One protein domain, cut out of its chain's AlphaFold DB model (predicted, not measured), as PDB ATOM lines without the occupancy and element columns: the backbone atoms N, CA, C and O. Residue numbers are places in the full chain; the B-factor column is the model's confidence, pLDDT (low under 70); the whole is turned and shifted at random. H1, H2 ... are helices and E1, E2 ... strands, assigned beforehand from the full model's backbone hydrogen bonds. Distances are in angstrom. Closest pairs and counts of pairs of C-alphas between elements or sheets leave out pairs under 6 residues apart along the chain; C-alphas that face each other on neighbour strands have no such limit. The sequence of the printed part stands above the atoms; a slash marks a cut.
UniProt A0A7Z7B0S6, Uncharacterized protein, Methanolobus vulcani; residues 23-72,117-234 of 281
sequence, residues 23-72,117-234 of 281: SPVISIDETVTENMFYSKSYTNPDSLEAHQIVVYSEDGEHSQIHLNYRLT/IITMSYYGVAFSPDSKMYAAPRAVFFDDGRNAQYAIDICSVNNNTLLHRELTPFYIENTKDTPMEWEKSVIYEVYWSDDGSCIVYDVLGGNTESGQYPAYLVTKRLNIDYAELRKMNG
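This is residues 23 to 72 and 117 to 234 of the 281 residues of an uncharacterized protein of Methanolobus vulcani (UniProt A0A7Z7B0S6). Two strongly twisted sheets lie face to face as a sandwich, E1 E7 E6 E5 and the smaller E2 E3 E4, with the helix H2 covering the other face of the larger sheet. The short helix H4 sits at one end of the sandwich. The printed part has 168 residues with four named helices and seven named strands, in the order E1 H1 H2 H3 E2 E3 E4 E5 E6 E7 H4. Both sheets are antiparallel, in the orders E1 E7 E6 E5 and E2 E3 E4, and the class is mixed, helices and strands. The whole is compact, with a radius of gyration of the C-alphas of 16.0 A and spans of 47 by 39 by 28 A.

Find C-alpha 25 at (19.613, -53.396, -14.067), where E1 begins and runs to residue 29. Next come H1, residues 34 to 37, H2, residues 47 to 55, 12.5 A long, and H3, residues 64 to 70. After the cut, read E2, residues 133 to 141, 23.5 A; E3, residues 148 to 156, 23.2 A; and E4, residues 162 to 172, 21.5 A, which bends by 90 degrees at residue 169. Then follow E5, residues 185 to 192, 20.7 A; E6, residues 198 to 207, 28.7 A; and E7, residues 212 to 224, 34.5 A. H4, residues 226 to 232, ends at C-alpha 232, (28.785, -46.970, -8.378).

In the larger sheet look for N 29 and O 221, 2.8 A, between E1 and E7; N 203 and O 218, 2.8 A, between E6 and E7; and N 188 and O 202, 2.8 A, between E5 and E6. E5 E6 E7 and E2 E3 E4 are meanders, each strand the antiparallel neighbour of the one before. N 138 and O 151 are 2.8 A apart in the hairpin E2 and E3, and N 152 and O 166 2.9 A in the hairpin E3 and E4. Across the sandwich, the closest C-alphas of E2 and E5 are Pro 137 and Ile 187, 6.4 A. H2 is on the larger sheet at a height of 9.4 A, along the strands, at 22 degrees to E5 on the local plane. H1 and, only just, with 5 pairs of C-alphas within 10 A, H3 graze that sheet. H4 is on the smaller sheet, across the strands, at 79 degrees to E3 on the local plane. O i to N i+4 pairs are within hydrogen-bond range throughout H3 and H4 and in 4 of 5 in H2; H1 is too short for one.

The farthest C-alphas, Ser 210 and Gly 234, are 48.9 A apart. Residues 73 to 116 are not printed; C-alphas 72 and 117 are 13.9 A apart. Of the links printed whole, E4 to E5 is long. Mean pLDDT of the printed part is 81.3; residues 57 to 72, 174 to 185 and 206 to 215 are under 70.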
ATOM      1  N   SER A  23      25.804 -54.189 -15.160       84.12
ATOM      2  CA  SER A  23      24.620 -53.345 -15.261       84.12
ATOM      3  C   SER A  23      23.902 -53.442 -13.918       84.12
ATOM      4  O   SER A  23      23.641 -54.566 -13.476       84.12
ATOM      5  N   PRO A  24      23.566 -52.319 -13.267       91.75
ATOM      6  CA  PRO A  24      22.753 -52.361 -12.065       91.75
ATOM      7  C   PRO A  24      21.322 -52.815 -12.381       91.75
ATOM      8  O   PRO A  24      20.565 -53.112 -11.468       91.75
ATOM      9  N   VAL A  25      20.920 -52.876 -13.656       93.94
ATOM     10  CA  VAL A  25      19.613 -53.396 -14.067       93.94
ATOM     11  C   VAL A  25      19.662 -54.923 -14.115       93.94
ATOM     12  O   VAL A  25      20.315 -55.519 -14.972       93.94
ATOM     13  N   ILE A  26      18.933 -55.559 -13.199       94.81
ATOM     14  CA  ILE A  26      18.834 -57.016 -13.048       94.81
ATOM     15  C   ILE A  26      17.903 -57.601 -14.116       94.81
ATOM     16  O   ILE A  26      18.158 -58.670 -14.670       94.81
ATOM     17  N   SER A  27      16.782 -56.926 -14.373       94.75
ATOM     18  CA  SER A  27      15.781 -57.339 -15.359       94.75
ATOM     19  C   SER A  27      14.850 -56.185 -15.723       94.75
ATOM     20  O   SER A  27      14.749 -55.203 -14.988       94.75
ATOM     21  N   ILE A  28      14.150 -56.330 -16.847       94.69
ATOM     22  CA  ILE A  28      13.130 -55.387 -17.303       94.69
ATOM     23  C   ILE A  28      11.802 -56.129 -17.389       94.69
ATOM     24  O   ILE A  28      11.681 -57.109 -18.127       94.69
ATOM     25  N   ASP A  29      10.802 -55.651 -16.653       94.88
ATOM     26  CA  ASP A  29       9.430 -56.103 -16.834       94.88
ATOM     27  C   ASP A  29       8.779 -55.280 -17.945       94.88
ATOM     28  O   ASP A  29       8.491 -54.091 -17.793       94.88
ATOM     29  N   GLU A  30       8.540 -55.947 -19.071       88.69
ATOM     30  CA  GLU A  30       7.953 -55.362 -20.282       88.69
ATOM     31  C   GLU A  30       6.444 -55.100 -20.159       88.69
ATOM     32  O   GLU A  30       5.847 -54.449 -21.014       88.69
ATOM     33  N   THR A  31       5.792 -55.649 -19.129       87.00
ATOM     34  CA  THR A  31       4.346 -55.520 -18.913       87.00
ATOM     35  C   THR A  31       4.056 -55.351 -17.429       87.00
ATOM     36  O   THR A  31       3.900 -56.325 -16.690       87.00
ATOM     37  N   VAL A  32       3.984 -54.099 -16.987       92.00
ATOM     38  CA  VAL A  32       3.588 -53.751 -15.621       92.00
ATOM     39  C   VAL A  32       2.071 -53.589 -15.583       92.00
ATOM     40  O   VAL A  32       1.509 -52.747 -16.275       92.00
ATOM     41  N   THR A  33       1.394 -54.414 -14.788       90.25
ATOM     42  CA  THR A  33      -0.047 -54.246 -14.532       90.25
ATOM     43  C   THR A  33      -0.289 -53.170 -13.474       90.25
ATOM     44  O   THR A  33       0.584 -52.935 -12.639       90.25
ATOM     45  N   GLU A  34      -1.490 -52.589 -13.423       87.69
ATOM     46  CA  GLU A  34      -1.879 -51.651 -12.354       87.69
ATOM     47  C   GLU A  34      -1.600 -52.227 -10.958       87.69
ATOM     48  O   GLU A  34      -0.969 -51.584 -10.127       87.69
ATOM     49  N   ASN A  35      -1.983 -53.484 -10.711       89.31
ATOM     50  CA  ASN A  35      -1.722 -54.145  -9.429       89.31
ATOM     51  C   ASN A  35      -0.225 -54.235  -9.106       89.31
ATOM     52  O   ASN A  35       0.151 -54.152  -7.942       89.31
ATOM     53  N   MET A  36       0.632 -54.420 -10.115       91.75
ATOM     54  CA  MET A  36       2.083 -54.422  -9.916       91.75
ATOM     55  C   MET A  36       2.601 -53.020  -9.601       91.75
ATOM     56  O   MET A  36       3.435 -52.893  -8.708       91.75
ATOM     57  N   PHE A  37       2.100 -51.992 -10.288       92.44
ATOM     58  CA  PHE A  37       2.456 -50.597 -10.028       92.44
ATOM     59  C   PHE A  37       2.052 -50.180  -8.606       92.44
ATOM     60  O   PHE A  37       2.894 -49.858  -7.774       92.44
ATOM     61  N   TYR A  38       0.769 -50.318  -8.268       91.50
ATOM     62  CA  TYR A  38       0.222 -49.916  -6.969       91.50
ATOM     63  C   TYR A  38       0.651 -50.815  -5.795       91.50
ATOM     64  O   TYR A  38       0.295 -50.537  -4.651       91.50
ATOM     65  N   SER A  39       1.414 -51.886  -6.043       90.88
ATOM     66  CA  SER A  39       2.015 -52.704  -4.979       90.88
ATOM     67  C   SER A  39       3.258 -52.075  -4.339       90.88
ATOM     68  O   SER A  39       3.773 -52.612  -3.358       90.88
ATOM     69  N   LYS A  40       3.751 -50.960  -4.891       92.31
ATOM     70  CA  LYS A  40       4.932 -50.234  -4.417       92.31
ATOM     71  C   LYS A  40       4.565 -48.803  -4.024       92.31
ATOM     72  O   LYS A  40       3.612 -48.220  -4.538       92.31
ATOM     73  N   SER A  41       5.356 -48.248  -3.115       94.12
ATOM     74  CA  SER A  41       5.410 -46.810  -2.843       94.12
ATOM     75  C   SER A  41       6.581 -46.196  -3.609       94.12
ATOM     76  O   SER A  41       7.510 -46.913  -3.999       94.12
ATOM     77  N   TYR A  42       6.507 -44.894  -3.863       96.12
ATOM     78  CA  TYR A  42       7.426 -44.177  -4.740       96.12
ATOM     79  C   TYR A  42       7.833 -42.846  -4.119       96.12
ATOM     80  O   TYR A  42       7.025 -42.200  -3.448       96.12
ATOM     81  N   THR A  43       9.057 -42.416  -4.421       95.25
ATOM     82  CA  THR A  43       9.729 -41.330  -3.695       95.25
ATOM     83  C   THR A  43       9.115 -39.959  -3.944       95.25
ATOM     84  O   THR A  43       9.104 -39.112  -3.049       95.25
ATOM     85  N   ASN A  44       8.563 -39.727  -5.139       88.25
ATOM     86  CA  ASN A  44       7.825 -38.502  -5.424       88.25
ATOM     87  C   ASN A  44       6.413 -38.603  -4.797       88.25
ATOM     88  O   ASN A  44       5.695 -39.566  -5.085       88.25
ATOM     89  N   PRO A  45       5.967 -37.614  -3.997       78.12
ATOM     90  CA  PRO A  45       4.763 -37.725  -3.161       78.12
ATOM     91  C   PRO A  45       3.468 -37.928  -3.959       78.12
ATOM     92  O   PRO A  45       2.578 -38.647  -3.509       78.12
ATOM     93  N   ASP A  46       3.392 -37.364  -5.168       82.88
ATOM     94  CA  ASP A  46       2.205 -37.437  -6.026       82.88
ATOM     95  C   ASP A  46       2.369 -38.476  -7.154       82.88
ATOM     96  O   ASP A  46       1.644 -38.438  -8.144       82.88
ATOM     97  N   SER A  47       3.311 -39.425  -7.034       84.00
ATOM     98  CA  SER A  47       3.584 -40.441  -8.071       84.00
ATOM     99  C   SER A  47       2.334 -41.211  -8.502       84.00
ATOM    100  O   SER A  47       2.122 -41.454  -9.688       84.00
ATOM    101  N   LEU A  48       1.484 -41.581  -7.538       86.56
ATOM    102  CA  LEU A  48       0.253 -42.320  -7.820       86.56
ATOM    103  C   LEU A  48      -0.775 -41.454  -8.557       86.56
ATOM    104  O   LEU A  48      -1.434 -41.948  -9.467       86.56
ATOM    105  N   GLU A  49      -0.892 -40.175  -8.191       82.56
ATOM    106  CA  GLU A  49      -1.759 -39.221  -8.891       82.56
ATOM    107  C   GLU A  49      -1.261 -39.011 -10.324       82.56
ATOM    108  O   GLU A  49      -2.045 -39.110 -11.265       82.56
ATOM    109  N   ALA A  50       0.047 -38.798 -10.500       82.44
ATOM    110  CA  ALA A  50       0.667 -38.639 -11.811       82.44
ATOM    111  C   ALA A  50       0.398 -39.853 -12.714       82.44
ATOM    112  O   ALA A  50      -0.009 -39.678 -13.858       82.44
ATOM    113  N   HIS A  51       0.538 -41.078 -12.195       86.19
ATOM    114  CA  HIS A  51       0.222 -42.294 -12.954       86.19
ATOM    115  C   HIS A  51      -1.273 -42.381 -13.316       86.19
ATOM    116  O   HIS A  51      -1.627 -42.643 -14.466       86.19
ATOM    117  N   GLN A  52      -2.170 -42.086 -12.369       82.62
ATOM    118  CA  GLN A  52      -3.619 -42.094 -12.607       82.62
ATOM    119  C   GLN A  52      -4.048 -41.095 -13.684       82.62
ATOM    120  O   GLN A  52      -4.886 -41.428 -14.522       82.62
ATOM    121  N   ILE A  53      -3.468 -39.891 -13.689       76.81
ATOM    122  CA  ILE A  53      -3.750 -38.864 -14.700       76.81
ATOM    123  C   ILE A  53      -3.520 -39.418 -16.111       76.81
ATOM    124  O   ILE A  53      -4.309 -39.146 -17.014       76.81
ATOM    125  N   VAL A  54      -2.465 -40.211 -16.300       75.81
ATOM    126  CA  VAL A  54      -2.113 -40.788 -17.602       75.81
ATOM    127  C   VAL A  54      -3.017 -41.952 -17.961       75.81
ATOM    128  O   VAL A  54      -3.541 -41.990 -19.075       75.81
ATOM    129  N   VAL A  55      -3.224 -42.878 -17.023       77.88
ATOM    130  CA  VAL A  55      -4.061 -44.071 -17.219       77.88
ATOM    131  C   VAL A  55      -5.490 -43.685 -17.611       77.88
ATOM    132  O   VAL A  55      -6.065 -44.299 -18.505       77.88
ATOM    133  N   TYR A  56      -6.043 -42.631 -17.006       72.50
ATOM    134  CA  TYR A  56      -7.407 -42.160 -17.271       72.50
ATOM    135  C   TYR A  56      -7.475 -40.971 -18.254       72.50
ATOM    136  O   TYR A  56      -8.518 -40.328 -18.388       72.50
ATOM    137  N   SER A  57      -6.386 -40.670 -18.976       62.31
ATOM    138  CA  SER A  57      -6.300 -39.506 -19.883       62.31
ATOM    139  C   SER A  57      -7.242 -39.555 -21.102       62.31
ATOM    140  O   SER A  57      -7.471 -38.532 -21.755       62.31
ATOM    141  N   GLU A  58      -7.849 -40.709 -21.390       54.19
ATOM    142  CA  GLU A  58      -8.765 -40.910 -22.523       54.19
ATOM    143  C   GLU A  58     -10.203 -40.394 -22.274       54.19
ATOM    144  O   GLU A  58     -10.956 -40.197 -23.229       54.19
ATOM    145  N   ASP A  59     -10.575 -40.066 -21.028       50.16
ATOM    146  CA  ASP A  59     -11.957 -39.710 -20.640       50.16
ATOM    147  C   ASP A  59     -12.346 -38.230 -20.882       50.16
ATOM    148  O   ASP A  59     -13.406 -37.756 -20.465       50.16
ATOM    149  N   GLY A  60     -11.517 -37.467 -21.601       46.09
ATOM    150  CA  GLY A  60     -11.862 -36.137 -22.127       46.09
ATOM    151  C   GLY A  60     -11.614 -34.937 -21.199       46.09
ATOM    152  O   GLY A  60     -11.387 -33.842 -21.716       46.09
ATOM    153  N   GLU A  61     -11.566 -35.102 -19.870       44.50
ATOM    154  CA  GLU A  61     -11.106 -34.036 -18.945       44.50
ATOM    155  C   GLU A  61      -9.570 -33.915 -18.883       44.50
ATOM    156  O   GLU A  61      -9.036 -32.841 -18.599       44.50
ATOM    157  N   HIS A  62      -8.863 -34.992 -19.235       49.00
ATOM    158  CA  HIS A  62      -7.406 -35.129 -19.175       49.00
ATOM    159  C   HIS A  62      -6.787 -35.440 -20.544       49.00
ATOM    160  O   HIS A  62      -5.798 -36.163 -20.619       49.00
ATOM    161  N   SER A  63      -7.340 -34.902 -21.641       53.44
ATOM    162  CA  SER A  63      -6.737 -35.132 -22.963       53.44
ATOM    163  C   SER A  63      -5.263 -34.710 -22.956       53.44
ATOM    164  O   SER A  63      -4.903 -33.692 -22.367       53.44
ATOM    165  N   GLN A  64      -4.372 -35.471 -23.588       51.59
ATOM    166  CA  GLN A  64      -2.929 -35.232 -23.433       51.59
ATOM    167  C   GLN A  64      -2.441 -33.911 -24.025       51.59
ATOM    168  O   GLN A  64      -1.462 -33.344 -23.552       51.59
ATOM    169  N   ILE A  65      -3.169 -33.372 -25.005       46.19
ATOM    170  CA  ILE A  65      -2.985 -31.994 -25.471       46.19
ATOM    171  C   ILE A  65      -3.227 -31.022 -24.309       46.19
ATOM    172  O   ILE A  65      -2.464 -30.080 -24.137       46.19
ATOM    173  N   HIS A  66      -4.241 -31.266 -23.477       49.88
ATOM    174  CA  HIS A  66      -4.487 -30.505 -22.255       49.88
ATOM    175  C   HIS A  66      -3.445 -30.761 -21.159       49.88
ATOM    176  O   HIS A  66      -3.117 -29.813 -20.452       49.88
ATOM    177  N   LEU A  67      -2.910 -31.981 -21.028       55.72
ATOM    178  CA  LEU A  67      -1.802 -32.274 -20.108       55.72
ATOM    179  C   LEU A  67      -0.542 -31.491 -20.507       55.72
ATOM    180  O   LEU A  67       0.003 -30.770 -19.683       55.72
ATOM    181  N   ASN A  68      -0.164 -31.516 -21.788       52.12
ATOM    182  CA  ASN A  68       0.979 -30.769 -22.324       52.12
ATOM    183  C   ASN A  68       0.798 -29.243 -22.193       52.12
ATOM    184  O   ASN A  68       1.700 -28.528 -21.775       52.12
ATOM    185  N   TYR A  69      -0.400 -28.720 -22.488       49.09
ATOM    186  CA  TYR A  69      -0.656 -27.272 -22.439       49.09
ATOM    187  C   TYR A  69      -0.863 -26.711 -21.021       49.09
ATOM    188  O   TYR A  69      -0.914 -25.489 -20.862       49.09
ATOM    189  N   ARG A  70      -1.058 -27.560 -19.999       49.19
ATOM    190  CA  ARG A  70      -1.349 -27.121 -18.618       49.19
ATOM    191  C   ARG A  70      -0.318 -27.542 -17.577       49.19
ATOM    192  O   ARG A  70      -0.329 -26.952 -16.498       49.19
ATOM    193  N   LEU A  71       0.534 -28.525 -17.850       55.12
ATOM    194  CA  LEU A  71       1.502 -29.002 -16.869       55.12
ATOM    195  C   LEU A  71       2.856 -28.339 -17.103       55.12
ATOM    196  O   LEU A  71       3.657 -28.765 -17.926       55.12
ATOM    197  N   THR A  72       3.118 -27.281 -16.341       65.19
ATOM    198  CA  THR A  72       4.499 -26.934 -16.005       65.19
ATOM    199  C   THR A  72       5.017 -28.035 -15.077       65.19
ATOM    200  O   THR A  72       4.369 -28.266 -14.049       65.19
ATOM    201  N   ILE A 117      17.044 -33.268 -20.197       87.31
ATOM    202  CA  ILE A 117      15.843 -33.973 -19.716       87.31
ATOM    203  C   ILE A 117      14.764 -33.762 -20.778       87.31
ATOM    204  O   ILE A 117      14.466 -32.622 -21.127       87.31
ATOM    205  N   ILE A 118      14.222 -34.852 -21.318       82.38
ATOM    206  CA  ILE A 118      13.179 -34.807 -22.349       82.38
ATOM    207  C   ILE A 118      11.991 -35.591 -21.825       82.38
ATOM    208  O   ILE A 118      12.055 -36.814 -21.695       82.38
ATOM    209  N   THR A 119      10.934 -34.865 -21.477       78.31
ATOM    210  CA  THR A 119       9.737 -35.437 -20.877       78.31
ATOM    211  C   THR A 119       8.547 -34.490 -20.967       78.31
ATOM    212  O   THR A 119       8.715 -33.272 -21.034       78.31
ATOM    213  N   MET A 120       7.352 -35.074 -20.934       74.31
ATOM    214  CA  MET A 120       6.069 -34.378 -20.792       74.31
ATOM    215  C   MET A 120       5.487 -34.535 -19.374       74.31
ATOM    216  O   MET A 120       4.272 -34.463 -19.185       74.31
ATOM    217  N   SER A 121       6.360 -34.807 -18.404       72.25
ATOM    218  CA  SER A 121       6.024 -35.269 -17.065       72.25
ATOM    219  C   SER A 121       5.357 -34.261 -16.153       72.25
ATOM    220  O   SER A 121       5.423 -33.040 -16.319       72.25
ATOM    221  N   TYR A 122       4.775 -34.824 -15.098       77.25
ATOM    222  CA  TYR A 122       4.423 -34.098 -13.895       77.25
ATOM    223  C   TYR A 122       5.683 -33.735 -13.087       77.25
ATOM    224  O   TYR A 122       5.737 -32.639 -12.524       77.25
ATOM    225  N   TYR A 123       6.713 -34.597 -13.083       87.06
ATOM    226  CA  TYR A 123       8.029 -34.357 -12.474       87.06
ATOM    227  C   TYR A 123       9.202 -34.618 -13.428       87.06
ATOM    228  O   TYR A 123       9.279 -35.638 -14.102       87.06
ATOM    229  N   GLY A 124      10.189 -33.721 -13.473       88.44
ATOM    230  CA  GLY A 124      11.338 -33.892 -14.378       88.44
ATOM    231  C   GLY A 124      12.231 -35.101 -14.064       88.44
ATOM    232  O   GLY A 124      12.941 -35.581 -14.947       88.44
ATOM    233  N   VAL A 125      12.233 -35.562 -12.807       94.56
ATOM    234  CA  VAL A 125      13.082 -36.652 -12.299       94.56
ATOM    235  C   VAL A 125      12.371 -37.430 -11.188       94.56
ATOM    236  O   VAL A 125      11.425 -36.934 -10.578       94.56
ATOM    237  N   ALA A 126      12.908 -38.598 -10.834       96.38
ATOM    238  CA  ALA A 126      12.610 -39.275  -9.572       96.38
ATOM    239  C   ALA A 126      13.882 -39.422  -8.735       96.38
ATOM    240  O   ALA A 126      14.893 -39.910  -9.234       96.38
ATOM    241  N   PHE A 127      13.853 -39.014  -7.466       97.50
ATOM    242  CA  PHE A 127      14.995 -39.193  -6.562       97.50
ATOM    243  C   PHE A 127      15.073 -40.624  -6.028       97.50
ATOM    244  O   PHE A 127      14.046 -41.270  -5.833       97.50
ATOM    245  N   SER A 128      16.283 -41.105  -5.737       97.81
ATOM    246  CA  SER A 128      16.469 -42.333  -4.962       97.81
ATOM    247  C   SER A 128      15.972 -42.157  -3.521       97.81
ATOM    248  O   SER A 128      15.953 -41.029  -3.018       97.81
ATOM    249  N   PRO A 129      15.627 -43.249  -2.812       97.38
ATOM    250  CA  PRO A 129      15.137 -43.178  -1.431       97.38
ATOM    251  C   PRO A 129      16.077 -42.458  -0.457       97.38
ATOM    252  O   PRO A 129      15.635 -41.766   0.454       97.38
ATOM    253  N   ASP A 130      17.390 -42.576  -0.666       96.25
ATOM    254  CA  ASP A 130      18.415 -41.918   0.153       96.25
ATOM    255  C   ASP A 130      18.798 -40.508  -0.329       96.25
ATOM    256  O   ASP A 130      19.705 -39.888   0.232       96.25
ATOM    257  N   SER A 131      18.116 -39.995  -1.359       96.88
ATOM    258  CA  SER A 131      18.314 -38.653  -1.919       96.88
ATOM    259  C   SER A 131      19.686 -38.384  -2.544       96.88
ATOM    260  O   SER A 131      20.040 -37.227  -2.774       96.88
ATOM    261  N   LYS A 132      20.499 -39.409  -2.825       96.56
ATOM    262  CA  LYS A 132      21.848 -39.222  -3.401       96.56
ATOM    263  C   LYS A 132      21.939 -39.516  -4.890       96.56
ATOM    264  O   LYS A 132      22.984 -39.262  -5.495       96.56
ATOM    265  N   MET A 133      20.885 -40.060  -5.479       97.69
ATOM    266  CA  MET A 133      20.774 -40.320  -6.908       97.69
ATOM    267  C   MET A 133      19.435 -39.808  -7.422       97.69
ATOM    268  O   MET A 133      18.503 -39.559  -6.657       97.69
ATOM    269  N   TYR A 134      19.346 -39.636  -8.732       97.44
ATOM    270  CA  TYR A 134      18.085 -39.351  -9.396       97.44
ATOM    271  C   TYR A 134      18.034 -40.064 -10.749       97.44
ATOM    272  O   TYR A 134      19.061 -40.257 -11.403       97.44
ATOM    273  N   ALA A 135      16.834 -40.482 -11.135       97.31
ATOM    274  CA  ALA A 135      16.526 -41.059 -12.428       97.31
ATOM    275  C   ALA A 135      15.878 -39.984 -13.305       97.31
ATOM    276  O   ALA A 135      14.968 -39.286 -12.851       97.31
ATOM    277  N   ALA A 136      16.342 -39.843 -14.544       95.69
ATOM    278  CA  ALA A 136      15.835 -38.845 -15.477       95.69
ATOM    279  C   ALA A 136      15.622 -39.432 -16.878       95.69
ATOM    280  O   ALA A 136      16.508 -40.124 -17.393       95.69
ATOM    281  N   PRO A 137      14.495 -39.117 -17.535       93.38
ATOM    282  CA  PRO A 137      14.299 -39.428 -18.940       93.38
ATOM    283  C   PRO A 137      15.175 -38.527 -19.818       93.38
ATOM    284  O   PRO A 137      15.231 -37.306 -19.655       93.38
ATOM    285  N   ARG A 138      15.880 -39.138 -20.768       91.69
ATOM    286  CA  ARG A 138      16.805 -38.476 -21.695       91.69
ATOM    287  C   ARG A 138      16.550 -38.924 -23.120       91.69
ATOM    288  O   ARG A 138      16.013 -40.006 -23.342       91.69
ATOM    289  N   ALA A 139      17.062 -38.157 -24.078       87.12
ATOM    290  CA  ALA A 139      17.285 -38.656 -25.429       87.12
ATOM    291  C   ALA A 139      18.777 -38.631 -25.786       87.12
ATOM    292  O   ALA A 139      19.487 -37.647 -25.562       87.12
ATOM    293  N   VAL A 140      19.247 -39.739 -26.350       88.38
ATOM    294  CA  VAL A 140      20.594 -39.905 -26.890       88.38
ATOM    295  C   VAL A 140      20.516 -39.698 -28.391       88.38
ATOM    296  O   VAL A 140      20.048 -40.573 -29.118       88.38
ATOM    297  N   PHE A 141      20.934 -38.521 -28.847       85.81
ATOM    298  CA  PHE A 141      20.922 -38.183 -30.265       85.81
ATOM    299  C   PHE A 141      21.955 -39.007 -31.034       85.81
ATOM    300  O   PHE A 141      23.094 -39.166 -30.589       85.81
ATOM    301  N   PHE A 142      21.550 -39.511 -32.198       84.06
ATOM    302  CA  PHE A 142      22.464 -40.114 -33.160       84.06
ATOM    303  C   PHE A 142      23.328 -39.031 -33.826       84.06
ATOM    304  O   PHE A 142      23.051 -37.835 -33.715       84.06
ATOM    305  N   ASP A 143      24.357 -39.449 -34.565       84.56
ATOM    306  CA  ASP A 143      25.327 -38.551 -35.215       84.56
ATOM    307  C   ASP A 143      24.688 -37.517 -36.163       84.56
ATOM    308  O   ASP A 143      25.281 -36.476 -36.448       84.56
ATOM    309  N   ASP A 144      23.475 -37.784 -36.661       77.31
ATOM    310  CA  ASP A 144      22.725 -36.861 -37.515       77.31
ATOM    311  C   ASP A 144      22.091 -35.680 -36.756       77.31
ATOM    312  O   ASP A 144      21.625 -34.729 -37.392       77.31
ATOM    313  N   GLY A 145      22.077 -35.733 -35.419       75.38
ATOM    314  CA  GLY A 145      21.496 -34.731 -34.524       75.38
ATOM    315  C   GLY A 145      19.979 -34.570 -34.650       75.38
ATOM    316  O   GLY A 145      19.424 -33.604 -34.132       75.38
ATOM    317  N   ARG A 146      19.305 -35.464 -35.377       76.56
ATOM    318  CA  ARG A 146      17.873 -35.378 -35.701       76.56
ATOM    319  C   ARG A 146      17.088 -36.485 -35.041       76.56
ATOM    320  O   ARG A 146      15.995 -36.247 -34.539       76.56
ATOM    321  N   ASN A 147      17.655 -37.679 -35.062       80.44
ATOM    322  CA  ASN A 147      17.060 -38.850 -34.465       80.44
ATOM    323  C   ASN A 147      17.681 -39.061 -33.083       80.44
ATOM    324  O   ASN A 147      18.855 -38.750 -32.867       80.44
ATOM    325  N   ALA A 148      16.918 -39.625 -32.156       84.19
ATOM    326  CA  ALA A 148      17.431 -39.968 -30.837       84.19
ATOM    327  C   ALA A 148      16.776 -41.232 -30.292       84.19
ATOM    328  O   ALA A 148      15.634 -41.543 -30.621       84.19
ATOM    329  N   GLN A 149      17.483 -41.947 -29.429       87.50
ATOM    330  CA  GLN A 149      16.913 -43.035 -28.642       87.50
ATOM    331  C   GLN A 149      16.612 -42.538 -27.232       87.50
ATOM    332  O   GLN A 149      17.456 -41.879 -26.620       87.50
ATOM    333  N   TYR A 150      15.434 -42.856 -26.703       89.25
ATOM    334  CA  TYR A 150      15.119 -42.534 -25.316       89.25
ATOM    335  C   TYR A 150      15.916 -43.412 -24.361       89.25
ATOM    336  O   TYR A 150      16.113 -44.606 -24.607       89.25
ATOM    337  N   ALA A 151      16.324 -42.829 -23.244       93.56
ATOM    338  CA  ALA A 151      17.047 -43.508 -22.189       93.56
ATOM    339  C   ALA A 151      16.548 -43.076 -20.809       93.56
ATOM    340  O   ALA A 151      16.033 -41.969 -20.647       93.56
ATOM    341  N   ILE A 152      16.747 -43.942 -19.822       96.31
ATOM    342  CA  ILE A 152      16.645 -43.592 -18.406       96.31
ATOM    343  C   ILE A 152      18.068 -43.488 -17.867       96.31
ATOM    344  O   ILE A 152      18.779 -44.491 -17.768       96.31
ATOM    345  N   ASP A 153      18.487 -42.268 -17.546       96.56
ATOM    346  CA  ASP A 153      19.766 -42.021 -16.888       96.56
ATOM    347  C   ASP A 153      19.582 -42.084 -15.380       96.56
ATOM    348  O   ASP A 153      18.668 -41.465 -14.842       96.56
ATOM    349  N   ILE A 154      20.490 -42.782 -14.704       97.69
ATOM    350  CA  ILE A 154      20.652 -42.734 -13.256       97.69
ATOM    351  C   ILE A 154      21.923 -41.944 -12.983       97.69
ATOM    352  O   ILE A 154      23.017 -42.346 -13.388       97.69
ATOM    353  N   CYS A 155      21.782 -40.816 -12.302       97.12
ATOM    354  CA  CYS A 155      22.874 -39.893 -12.033       97.12
ATOM    355  C   CYS A 155      23.072 -39.697 -10.533       97.12
ATOM    356  O   CYS A 155      22.130 -39.778  -9.744       97.12
ATOM    357  N   SER A 156      24.299 -39.356 -10.152       96.00
ATOM    358  CA  SER A 156      24.585 -38.843  -8.821       96.00
ATOM    359  C   SER A 156      24.002 -37.444  -8.647       96.00
ATOM    360  O   SER A 156      24.191 -36.568  -9.494       96.00
ATOM    361  N   VAL A 157      23.339 -37.210  -7.520       95.12
ATOM    362  CA  VAL A 157      22.801 -35.895  -7.150       95.12
ATOM    363  C   VAL A 157      23.918 -34.894  -6.846       95.12
ATOM    364  O   VAL A 157      23.794 -33.719  -7.177       95.12
ATOM    365  N   ASN A 158      25.026 -35.347  -6.251       89.62
ATOM    366  CA  ASN A 158      26.053 -34.451  -5.707       89.62
ATOM    367  C   ASN A 158      26.867 -33.708  -6.785       89.62
ATOM    368  O   ASN A 158      27.330 -32.594  -6.557       89.62
ATOM    369  N   ASN A 159      27.074 -34.331  -7.942       89.69
ATOM    370  CA  ASN A 159      28.001 -33.863  -8.970       89.69
ATOM    371  C   ASN A 159      27.472 -34.094 -10.390       89.69
ATOM    372  O   ASN A 159      28.195 -33.847 -11.355       89.69
ATOM    373  N   ASN A 160      26.230 -34.568 -10.521       92.19
ATOM    374  CA  ASN A 160      25.573 -34.836 -11.793       92.19
ATOM    375  C   ASN A 160      26.286 -35.890 -12.674       92.19
ATOM    376  O   ASN A 160      26.103 -35.919 -13.892       92.19
ATOM    377  N   THR A 161      27.121 -36.753 -12.086       93.50
ATOM    378  CA  THR A 161      27.816 -37.820 -12.820       93.50
ATOM    379  C   THR A 161      26.833 -38.918 -13.201       93.50
ATOM    380  O   THR A 161      26.086 -39.404 -12.353       93.50
ATOM    381  N   LEU A 162      26.868 -39.337 -14.466       95.19
ATOM    382  CA  LEU A 162      26.121 -40.492 -14.953       95.19
ATOM    383  C   LEU A 162      26.673 -41.777 -14.322       95.19
ATOM    384  O   LEU A 162      27.845 -42.100 -14.516       95.19
ATOM    385  N   LEU A 163      25.824 -42.503 -13.600       95.44
ATOM    386  CA  LEU A 163      26.149 -43.794 -12.992       95.44
ATOM    387  C   LEU A 163      25.768 -44.943 -13.927       95.44
ATOM    388  O   LEU A 163      26.567 -45.842 -14.168       95.44
ATOM    389  N   HIS A 164      24.561 -44.880 -14.493       96.12
ATOM    390  CA  HIS A 164      24.056 -45.861 -15.453       96.12
ATOM    391  C   HIS A 164      23.132 -45.206 -16.473       96.12
ATOM    392  O   HIS A 164      22.428 -44.248 -16.155       96.12
ATOM    393  N   ARG A 165      23.103 -45.758 -17.686       95.75
ATOM    394  CA  ARG A 165      22.159 -45.383 -18.738       95.75
ATOM    395  C   ARG A 165      21.479 -46.631 -19.269       95.75
ATOM    396  O   ARG A 165      22.135 -47.468 -19.886       95.75
ATOM    397  N   GLU A 166      20.165 -46.693 -19.113       95.62
ATOM    398  CA  GLU A 166      19.353 -47.744 -19.715       95.62
ATOM    399  C   GLU A 166      18.721 -47.241 -21.013       95.62
ATOM    400  O   GLU A 166      17.903 -46.320 -20.999       95.62
ATOM    401  N   LEU A 167      19.108 -47.829 -22.148       92.88
ATOM    402  CA  LEU A 167      18.519 -47.496 -23.444       92.88
ATOM    403  C   LEU A 167      17.153 -48.169 -23.577       92.88
ATOM    404  O   LEU A 167      17.021 -49.383 -23.450       92.88
ATOM    405  N   THR A 168      16.130 -47.385 -23.894       89.38
ATOM    406  CA  THR A 168      14.773 -47.900 -24.092       89.38
ATOM    407  C   THR A 168      14.546 -48.267 -25.566       89.38
ATOM    408  O   THR A 168      15.230 -47.741 -26.446       89.38
ATOM    409  N   PRO A 169      13.565 -49.123 -25.903       84.94
ATOM    410  CA  PRO A 169      13.234 -49.412 -27.304       84.94
ATOM    411  C   PRO A 169      12.489 -48.263 -28.013       84.94
ATOM    412  O   PRO A 169      12.067 -48.417 -29.158       84.94
ATOM    413  N   PHE A 170      12.295 -47.131 -27.337       84.12
ATOM    414  CA  PHE A 170      11.562 -45.968 -27.819       84.12
ATOM    415  C   PHE A 170      12.512 -44.965 -28.478       84.12
ATOM    416  O   PHE A 170      13.652 -44.788 -28.042       84.12
ATOM    417  N   TYR A 171      12.051 -44.295 -29.533       80.25
ATOM    418  CA  TYR A 171      12.891 -43.404 -30.330       80.25
ATOM    419  C   TYR A 171      12.147 -42.144 -30.773       80.25
ATOM    420  O   TYR A 171      10.932 -42.139 -30.979       80.25
ATOM    421  N   ILE A 172      12.918 -41.077 -30.934       78.50
ATOM    422  CA  ILE A 172      12.540 -39.839 -31.600       78.50
ATOM    423  C   ILE A 172      13.019 -39.964 -33.043       78.50
ATOM    424  O   ILE A 172      14.213 -40.137 -33.292       78.50
ATOM    425  N   GLU A 173      12.091 -39.870 -33.990       72.94
ATOM    426  CA  GLU A 173      12.408 -39.814 -35.415       72.94
ATOM    427  C   GLU A 173      12.017 -38.453 -35.979       72.94
ATOM    428  O   GLU A 173      10.875 -38.018 -35.840       72.94
ATOM    429  N   ASN A 174      12.976 -37.792 -36.624       67.25
ATOM    430  CA  ASN A 174      12.783 -36.508 -37.280       67.25
ATOM    431  C   ASN A 174      13.184 -36.620 -38.756       67.25
ATOM    432  O   ASN A 174      14.353 -36.478 -39.139       67.25
ATOM    433  N   THR A 175      12.195 -36.895 -39.602       59.31
ATOM    434  CA  THR A 175      12.356 -36.998 -41.054       59.31
ATOM    435  C   THR A 175      12.119 -35.656 -41.743       59.31
ATOM    436  O   THR A 175      11.204 -34.904 -41.423       59.31
ATOM    437  N   LYS A 176      12.936 -35.368 -42.767       53.47
ATOM    438  CA  LYS A 176      12.913 -34.112 -43.545       53.47
ATOM    439  C   LYS A 176      11.544 -33.796 -44.179       53.47
ATOM    440  O   LYS A 176      11.242 -32.621 -44.370       53.47
ATOM    441  N   ASP A 177      10.755 -34.821 -44.498       51.12
ATOM    442  CA  ASP A 177       9.481 -34.703 -45.225       51.12
ATOM    443  C   ASP A 177       8.240 -34.721 -44.307       51.12
ATOM    444  O   ASP A 177       7.140 -34.412 -44.756       51.12
ATOM    445  N   THR A 178       8.423 -34.994 -43.011       52.84
ATOM    446  CA  THR A 178       7.400 -34.884 -41.953       52.84
ATOM    447  C   THR A 178       8.043 -34.241 -40.722       52.84
ATOM    448  O   THR A 178       8.280 -34.908 -39.717       52.84
ATOM    449  N   PRO A 179       8.365 -32.932 -40.779       46.84
ATOM    450  CA  PRO A 179       9.227 -32.303 -39.777       46.84
ATOM    451  C   PRO A 179       8.632 -32.244 -38.363       46.84
ATOM    452  O   PRO A 179       9.314 -31.797 -37.448       46.84
ATOM    453  N   MET A 180       7.363 -32.617 -38.171       48.84
ATOM    454  CA  MET A 180       6.637 -32.440 -36.914       48.84
ATOM    455  C   MET A 180       5.416 -33.380 -36.792       48.84
ATOM    456  O   MET A 180       4.334 -32.900 -36.495       48.84
ATOM    457  N   GLU A 181       5.530 -34.700 -36.979       44.59
ATOM    458  CA  GLU A 181       4.443 -35.643 -36.589       44.59
ATOM    459  C   GLU A 181       4.748 -36.335 -35.238       44.59
ATOM    460  O   GLU A 181       4.702 -37.551 -35.095       44.59
ATOM    461  N   TRP A 182       5.134 -35.465 -34.294       47.84
ATOM    462  CA  TRP A 182       5.175 -35.490 -32.818       47.84
ATOM    463  C   TRP A 182       5.521 -36.819 -32.126       47.84
ATOM    464  O   TRP A 182       4.658 -37.669 -31.961       47.84
ATOM    465  N   GLU A 183       6.790 -36.950 -31.696       52.00
ATOM    466  CA  GLU A 183       7.320 -37.959 -30.755       52.00
ATOM    467  C   GLU A 183       6.547 -39.289 -30.753       52.00
ATOM    468  O   GLU A 183       5.668 -39.516 -29.922       52.00
ATOM    469  N   LYS A 184       6.893 -40.191 -31.688       59.69
ATOM    470  CA  LYS A 184       6.263 -41.522 -31.852       59.69
ATOM    471  C   LYS A 184       6.065 -42.275 -30.530       59.69
ATOM    472  O   LYS A 184       5.124 -43.052 -30.386       59.69
ATOM    473  N   SER A 185       6.945 -42.006 -29.579       69.88
ATOM    474  CA  SER A 185       6.831 -42.335 -28.169       69.88
ATOM    475  C   SER A 185       7.492 -41.220 -27.361       69.88
ATOM    476  O   SER A 185       8.539 -40.742 -27.794       69.88
ATOM    477  N   VAL A 186       6.948 -40.839 -26.210       78.19
ATOM    478  CA  VAL A 186       7.594 -39.930 -25.249       78.19
ATOM    479  C   VAL A 186       7.559 -40.545 -23.863       78.19
ATOM    480  O   VAL A 186       6.547 -41.129 -23.471       78.19
ATOM    481  N   ILE A 187       8.660 -40.441 -23.119       85.00
ATOM    482  CA  ILE A 187       8.642 -40.821 -21.706       85.00
ATOM    483  C   ILE A 187       7.846 -39.758 -20.954       85.00
ATOM    484  O   ILE A 187       8.273 -38.604 -20.838       85.00
ATOM    485  N   TYR A 188       6.678 -40.163 -20.468       83.56
ATOM    486  CA  TYR A 188       5.802 -39.297 -19.709       83.56
ATOM    487  C   TYR A 188       6.298 -39.111 -18.294       83.56
ATOM    488  O   TYR A 188       6.405 -37.979 -17.898       83.56
ATOM    489  N   GLU A 189       6.608 -40.156 -17.533       88.00
ATOM    490  CA  GLU A 189       6.987 -40.004 -16.122       88.00
ATOM    491  C   GLU A 189       7.948 -41.116 -15.718       88.00
ATOM    492  O   GLU A 189       7.938 -42.203 -16.303       88.00
ATOM    493  N   VAL A 190       8.789 -40.831 -14.727       94.56
ATOM    494  CA  VAL A 190       9.696 -41.806 -14.123       94.56
ATOM    495  C   VAL A 190       9.421 -41.846 -12.628       94.56
ATOM    496  O   VAL A 190       9.259 -40.816 -11.985       94.56
ATOM    497  N   TYR A 191       9.399 -43.045 -12.062       96.06
ATOM    498  CA  TYR A 191       9.109 -43.298 -10.660       96.06
ATOM    499  C   TYR A 191      10.223 -44.147 -10.061       96.06
ATOM    500  O   TYR A 191      10.560 -45.193 -10.611       96.06
ATOM    501  N   TRP A 192      10.762 -43.750  -8.912       97.94
ATOM    502  CA  TRP A 192      11.690 -44.582  -8.149       97.94
ATOM    503  C   TRP A 192      10.952 -45.157  -6.949       97.94
ATOM    504  O   TRP A 192      10.330 -44.417  -6.192       97.94
ATOM    505  N   SER A 193      10.977 -46.478  -6.799       97.69
ATOM    506  CA  SER A 193      10.392 -47.132  -5.621       97.69
ATOM    507  C   SER A 193      11.101 -46.735  -4.324       97.69
ATOM    508  O   SER A 193      12.325 -46.605  -4.301       97.69
ATOM    509  N   ASP A 194      10.339 -46.604  -3.239       96.31
ATOM    510  CA  ASP A 194      10.845 -46.193  -1.917       96.31
ATOM    511  C   ASP A 194      11.831 -47.184  -1.292       96.31
ATOM    512  O   ASP A 194      12.640 -46.815  -0.447       96.31
ATOM    513  N   ASP A 195      11.789 -48.449  -1.711       95.19
ATOM    514  CA  ASP A 195      12.759 -49.466  -1.295       95.19
ATOM    515  C   ASP A 195      13.994 -49.527  -2.208       95.19
ATOM    516  O   ASP A 195      14.888 -50.345  -2.003       95.19
ATOM    517  N   GLY A 196      14.045 -48.679  -3.239       96.56
ATOM    518  CA  GLY A 196      15.152 -48.591  -4.181       96.56
ATOM    519  C   GLY A 196      15.243 -49.763  -5.156       96.56
ATOM    520  O   GLY A 196      16.152 -49.766  -5.977       96.56
ATOM    521  N   SER A 197      14.322 -50.734  -5.112       96.12
ATOM    522  CA  SER A 197      14.419 -51.995  -5.868       96.12
ATOM    523  C   SER A 197      14.068 -51.875  -7.351       96.12
ATOM    524  O   SER A 197      14.380 -52.761  -8.149       96.12
ATOM    525  N   CYS A 198      13.380 -50.805  -7.740       97.38
ATOM    526  CA  CYS A 198      12.967 -50.591  -9.118       97.38
ATOM    527  C   CYS A 198      12.774 -49.119  -9.491       97.38
ATOM    528  O   CYS A 198      12.433 -48.278  -8.651       97.38
ATOM    529  N   ILE A 199      12.934 -48.856 -10.787       97.88
ATOM    530  CA  ILE A 199      12.503 -47.633 -11.459       97.88
ATOM    531  C   ILE A 199      11.409 -48.019 -12.452       97.88
ATOM    532  O   ILE A 199      11.606 -48.899 -13.288       97.88
ATOM    533  N   VAL A 200      10.252 -47.377 -12.367       96.94
ATOM    534  CA  VAL A 200       9.156 -47.538 -13.327       96.94
ATOM    535  C   VAL A 200       9.131 -46.320 -14.233       96.94
ATOM    536  O   VAL A 200       9.413 -45.218 -13.779       96.94
ATOM    537  N   TYR A 201       8.804 -46.498 -15.505       93.50
ATOM    538  CA  TYR A 201       8.585 -45.377 -16.405       93.50
ATOM    539  C   TYR A 201       7.373 -45.616 -17.296       93.50
ATOM    540  O   TYR A 201       7.137 -46.733 -17.773       93.50
ATOM    541  N   ASP A 202       6.632 -44.536 -17.515       90.56
ATOM    542  CA  ASP A 202       5.471 -44.490 -18.389       90.56
ATOM    543  C   ASP A 202       5.848 -43.871 -19.726       90.56
ATOM    544  O   ASP A 202       6.542 -42.856 -19.795       90.56
ATOM    545  N   VAL A 203       5.371 -44.483 -20.803       85.44
ATOM    546  CA  VAL A 203       5.609 -44.035 -22.170       85.44
ATOM    547  C   VAL A 203       4.289 -43.862 -22.887       85.44
ATOM    548  O   VAL A 203       3.462 -44.772 -22.935       85.44
ATOM    549  N   LEU A 204       4.123 -42.695 -23.492       80.00
ATOM    550  CA  LEU A 204       2.979 -42.360 -24.319       80.00
ATOM    551  C   LEU A 204       3.349 -42.566 -25.776       80.00
ATOM    552  O   LEU A 204       4.286 -41.943 -26.266       80.00
ATOM    553  N   GLY A 205       2.653 -43.483 -26.446       72.00
ATOM    554  CA  GLY A 205       2.881 -43.824 -27.846       72.00
ATOM    555  C   GLY A 205       1.794 -43.278 -28.767       72.00
ATOM    556  O   GLY A 205       0.613 -43.265 -28.414       72.00
ATOM    557  N   GLY A 206       2.186 -42.860 -29.970       65.56
ATOM    558  CA  GLY A 206       1.271 -42.463 -31.044       65.56
ATOM    559  C   GLY A 206       0.922 -43.622 -31.983       65.56
ATOM    560  O   GLY A 206       1.763 -44.481 -32.243       65.56
ATOM    561  N   ASN A 207      -0.294 -43.640 -32.546       55.12
ATOM    562  CA  ASN A 207      -0.661 -44.575 -33.620       55.12
ATOM    563  C   ASN A 207      -0.583 -43.876 -34.983       55.12
ATOM    564  O   ASN A 207      -1.356 -42.964 -35.282       55.12
ATOM    565  N   THR A 208       0.327 -44.354 -35.832       50.41
ATOM    566  CA  THR A 208       0.594 -43.811 -37.170       50.41
ATOM    567  C   THR A 208      -0.569 -43.958 -38.150       50.41
ATOM    568  O   THR A 208      -0.627 -43.224 -39.129       50.41
ATOM    569  N   GLU A 209      -1.494 -44.897 -37.933       49.41
ATOM    570  CA  GLU A 209      -2.575 -45.177 -38.889       49.41
ATOM    571  C   GLU A 209      -3.801 -44.276 -38.704       49.41
ATOM    572  O   GLU A 209      -4.573 -44.088 -39.643       49.41
ATOM    573  N   SER A 210      -3.999 -43.715 -37.508       45.38
ATOM    574  CA  SER A 210      -5.234 -42.999 -37.153       45.38
ATOM    575  C   SER A 210      -5.061 -41.493 -36.971       45.38
ATOM    576  O   SER A 210      -6.065 -40.786 -36.878       45.38
ATOM    577  N   GLY A 211      -3.825 -40.982 -36.917       47.56
ATOM    578  CA  GLY A 211      -3.564 -39.566 -36.628       47.56
ATOM    579  C   GLY A 211      -4.083 -39.121 -35.252       47.56
ATOM    580  O   GLY A 211      -4.272 -37.928 -35.023       47.56
ATOM    581  N   GLN A 212      -4.356 -40.073 -34.354       46.88
ATOM    582  CA  GLN A 212      -4.776 -39.836 -32.977       46.88
ATOM    583  C   GLN A 212      -3.572 -40.048 -32.055       46.88
ATOM    584  O   GLN A 212      -2.910 -41.087 -32.102       46.88
ATOM    585  N   TYR A 213      -3.267 -39.023 -31.258       51.25
ATOM    586  CA  TYR A 213      -2.168 -39.016 -30.298       51.25
ATOM    587  C   TYR A 213      -2.686 -38.567 -28.927       51.25
ATOM    588  O   TYR A 213      -3.375 -37.538 -28.865       51.25
ATOM    589  N   PRO A 214      -2.364 -39.292 -27.839       56.72
ATOM    590  CA  PRO A 214      -1.736 -40.623 -27.804       56.72
ATOM    591  C   PRO A 214      -2.679 -41.670 -28.401       56.72
ATOM    592  O   PRO A 214      -3.867 -41.417 -28.588       56.72
ATOM    593  N   ALA A 215      -2.167 -42.870 -28.621       59.06
ATOM    594  CA  ALA A 215      -2.998 -44.027 -28.916       59.06
ATOM    595  C   ALA A 215      -2.818 -45.187 -27.930       59.06
ATOM    596  O   ALA A 215      -3.623 -46.113 -27.962       59.06
ATOM    597  N   TYR A 216      -1.762 -45.179 -27.105       70.56
ATOM    598  CA  TYR A 216      -1.554 -46.180 -26.059       70.56
ATOM    599  C   TYR A 216      -0.553 -45.711 -24.986       70.56
ATOM    600  O   TYR A 216       0.351 -44.917 -25.258       70.56
ATOM    601  N   LEU A 217      -0.700 -46.260 -23.777       80.94
ATOM    602  CA  LEU A 217       0.243 -46.161 -22.659       80.94
ATOM    603  C   LEU A 217       1.052 -47.460 -22.554       80.94
ATOM    604  O   LEU A 217       0.492 -48.555 -22.626       80.94
ATOM    605  N   VAL A 218       2.363 -47.343 -22.350       85.25
ATOM    606  CA  VAL A 218       3.234 -48.459 -21.967       85.25
ATOM    607  C   VAL A 218       3.899 -48.141 -20.639       85.25
ATOM    608  O   VAL A 218       4.640 -47.168 -20.548       85.25
ATOM    609  N   THR A 219       3.706 -49.004 -19.647       91.62
ATOM    610  CA  THR A 219       4.410 -48.935 -18.360       91.62
ATOM    611  C   THR A 219       5.436 -50.058 -18.288       91.62
ATOM    612  O   THR A 219       5.096 -51.238 -18.435       91.62
ATOM    613  N   LYS A 220       6.699 -49.698 -18.051       94.12
ATOM    614  CA  LYS A 220       7.815 -50.645 -17.916       94.12
ATOM    615  C   LYS A 220       8.526 -50.457 -16.588       94.12
ATOM    616  O   LYS A 220       8.585 -49.348 -16.066       94.12
ATOM    617  N   ARG A 221       9.101 -51.535 -16.056       96.81
ATOM    618  CA  ARG A 221       9.852 -51.511 -14.793       96.81
ATOM    619  C   ARG A 221      11.264 -52.037 -14.989       96.81
ATOM    620  O   ARG A 221      11.449 -53.171 -15.416       96.81
ATOM    621  N   LEU A 222      12.244 -51.218 -14.634       97.19
ATOM    622  CA  LEU A 222      13.637 -51.602 -14.460       97.19
ATOM    623  C   LEU A 222      13.799 -52.119 -13.031       97.19
ATOM    624  O   LEU A 222      13.684 -51.345 -12.083       97.19
ATOM    625  N   ASN A 223      14.046 -53.415 -12.860       97.06
ATOM    626  CA  ASN A 223      14.422 -53.972 -11.563       97.06
ATOM    627  C   ASN A 223      15.922 -53.752 -11.371       97.06
ATOM    628  O   ASN A 223      16.713 -54.170 -12.220       97.06
ATOM    629  N   ILE A 224      16.305 -53.091 -10.282       96.50
ATOM    630  CA  ILE A 224      17.664 -52.595 -10.064       96.50
ATOM    631  C   ILE A 224      18.301 -53.210  -8.818       96.50
ATOM    632  O   ILE A 224      17.653 -53.403  -7.791       96.50
ATOM    633  N   ASP A 225      19.596 -53.490  -8.912       96.06
ATOM    634  CA  ASP A 225      20.461 -53.762  -7.775       96.06
ATOM    635  C   ASP A 225      20.847 -52.423  -7.143       96.06
ATOM    636  O   ASP A 225      21.767 -51.723  -7.578       96.06
ATOM    637  N   TYR A 226      20.085 -52.039  -6.122       95.25
ATOM    638  CA  TYR A 226      20.293 -50.770  -5.438       95.25
ATOM    639  C   TYR A 226      21.646 -50.708  -4.720       95.25
ATOM    640  O   TYR A 226      22.259 -49.643  -4.648       95.25
ATOM    641  N   ALA A 227      22.149 -51.842  -4.223       93.06
ATOM    642  CA  ALA A 227      23.449 -51.896  -3.565       93.06
ATOM    643  C   ALA A 227      24.580 -51.642  -4.571       93.06
ATOM    644  O   ALA A 227      25.503 -50.880  -4.281       93.06
ATOM    645  N   GLU A 228      24.481 -52.216  -5.771       93.25
ATOM    646  CA  GLU A 228      25.430 -51.943  -6.850       93.25
ATOM    647  C   GLU A 228      25.392 -50.467  -7.282       93.25
ATOM    648  O   GLU A 228      26.442 -49.839  -7.406       93.25
ATOM    649  N   LEU A 229      24.204 -49.858  -7.409       93.81
ATOM    650  CA  LEU A 229      24.084 -48.420  -7.702       93.81
ATOM    651  C   LEU A 229      24.745 -47.539  -6.640       93.81
ATOM    652  O   LEU A 229      25.444 -46.581  -6.974       93.81
ATOM    653  N   ARG A 230      24.566 -47.866  -5.356       94.12
ATOM    654  CA  ARG A 230      25.228 -47.150  -4.256       94.12
ATOM    655  C   ARG A 230      26.748 -47.262  -4.360       94.12
ATOM    656  O   ARG A 230      27.440 -46.252  -4.240       94.12
ATOM    657  N   LYS A 231      27.280 -48.447  -4.672       92.69
ATOM    658  CA  LYS A 231      28.722 -48.640  -4.911       92.69
ATOM    659  C   LYS A 231      29.221 -47.831  -6.104       92.69
ATOM    660  O   LYS A 231      30.252 -47.171  -5.995       92.69
ATOM    661  N   MET A 232      28.476 -47.812  -7.212       92.62
ATOM    662  CA  MET A 232      28.785 -46.970  -8.378       92.62
ATOM    663  C   MET A 232      28.801 -45.483  -8.022       92.62
ATOM    664  O   MET A 232      29.631 -44.735  -8.537       92.62
ATOM    665  N   ASN A 233      27.931 -45.058  -7.105       94.44
ATOM    666  CA  ASN A 233      27.894 -43.696  -6.581       94.44
ATOM    667  C   ASN A 233      28.978 -43.411  -5.517       94.44
ATOM    668  O   ASN A 233      28.980 -42.346  -4.900       94.44
ATOM    669  N   GLY A 234      29.901 -44.349  -5.284       91.12
ATOM    670  CA  GLY A 234      31.040 -44.181  -4.382       91.12
ATOM    671  C   GLY A 234      30.706 -44.349  -2.902       91.12
ATOM    672  O   GLY A 234      31.400 -43.780  -2.063       91.12
TER     673      GLY A 234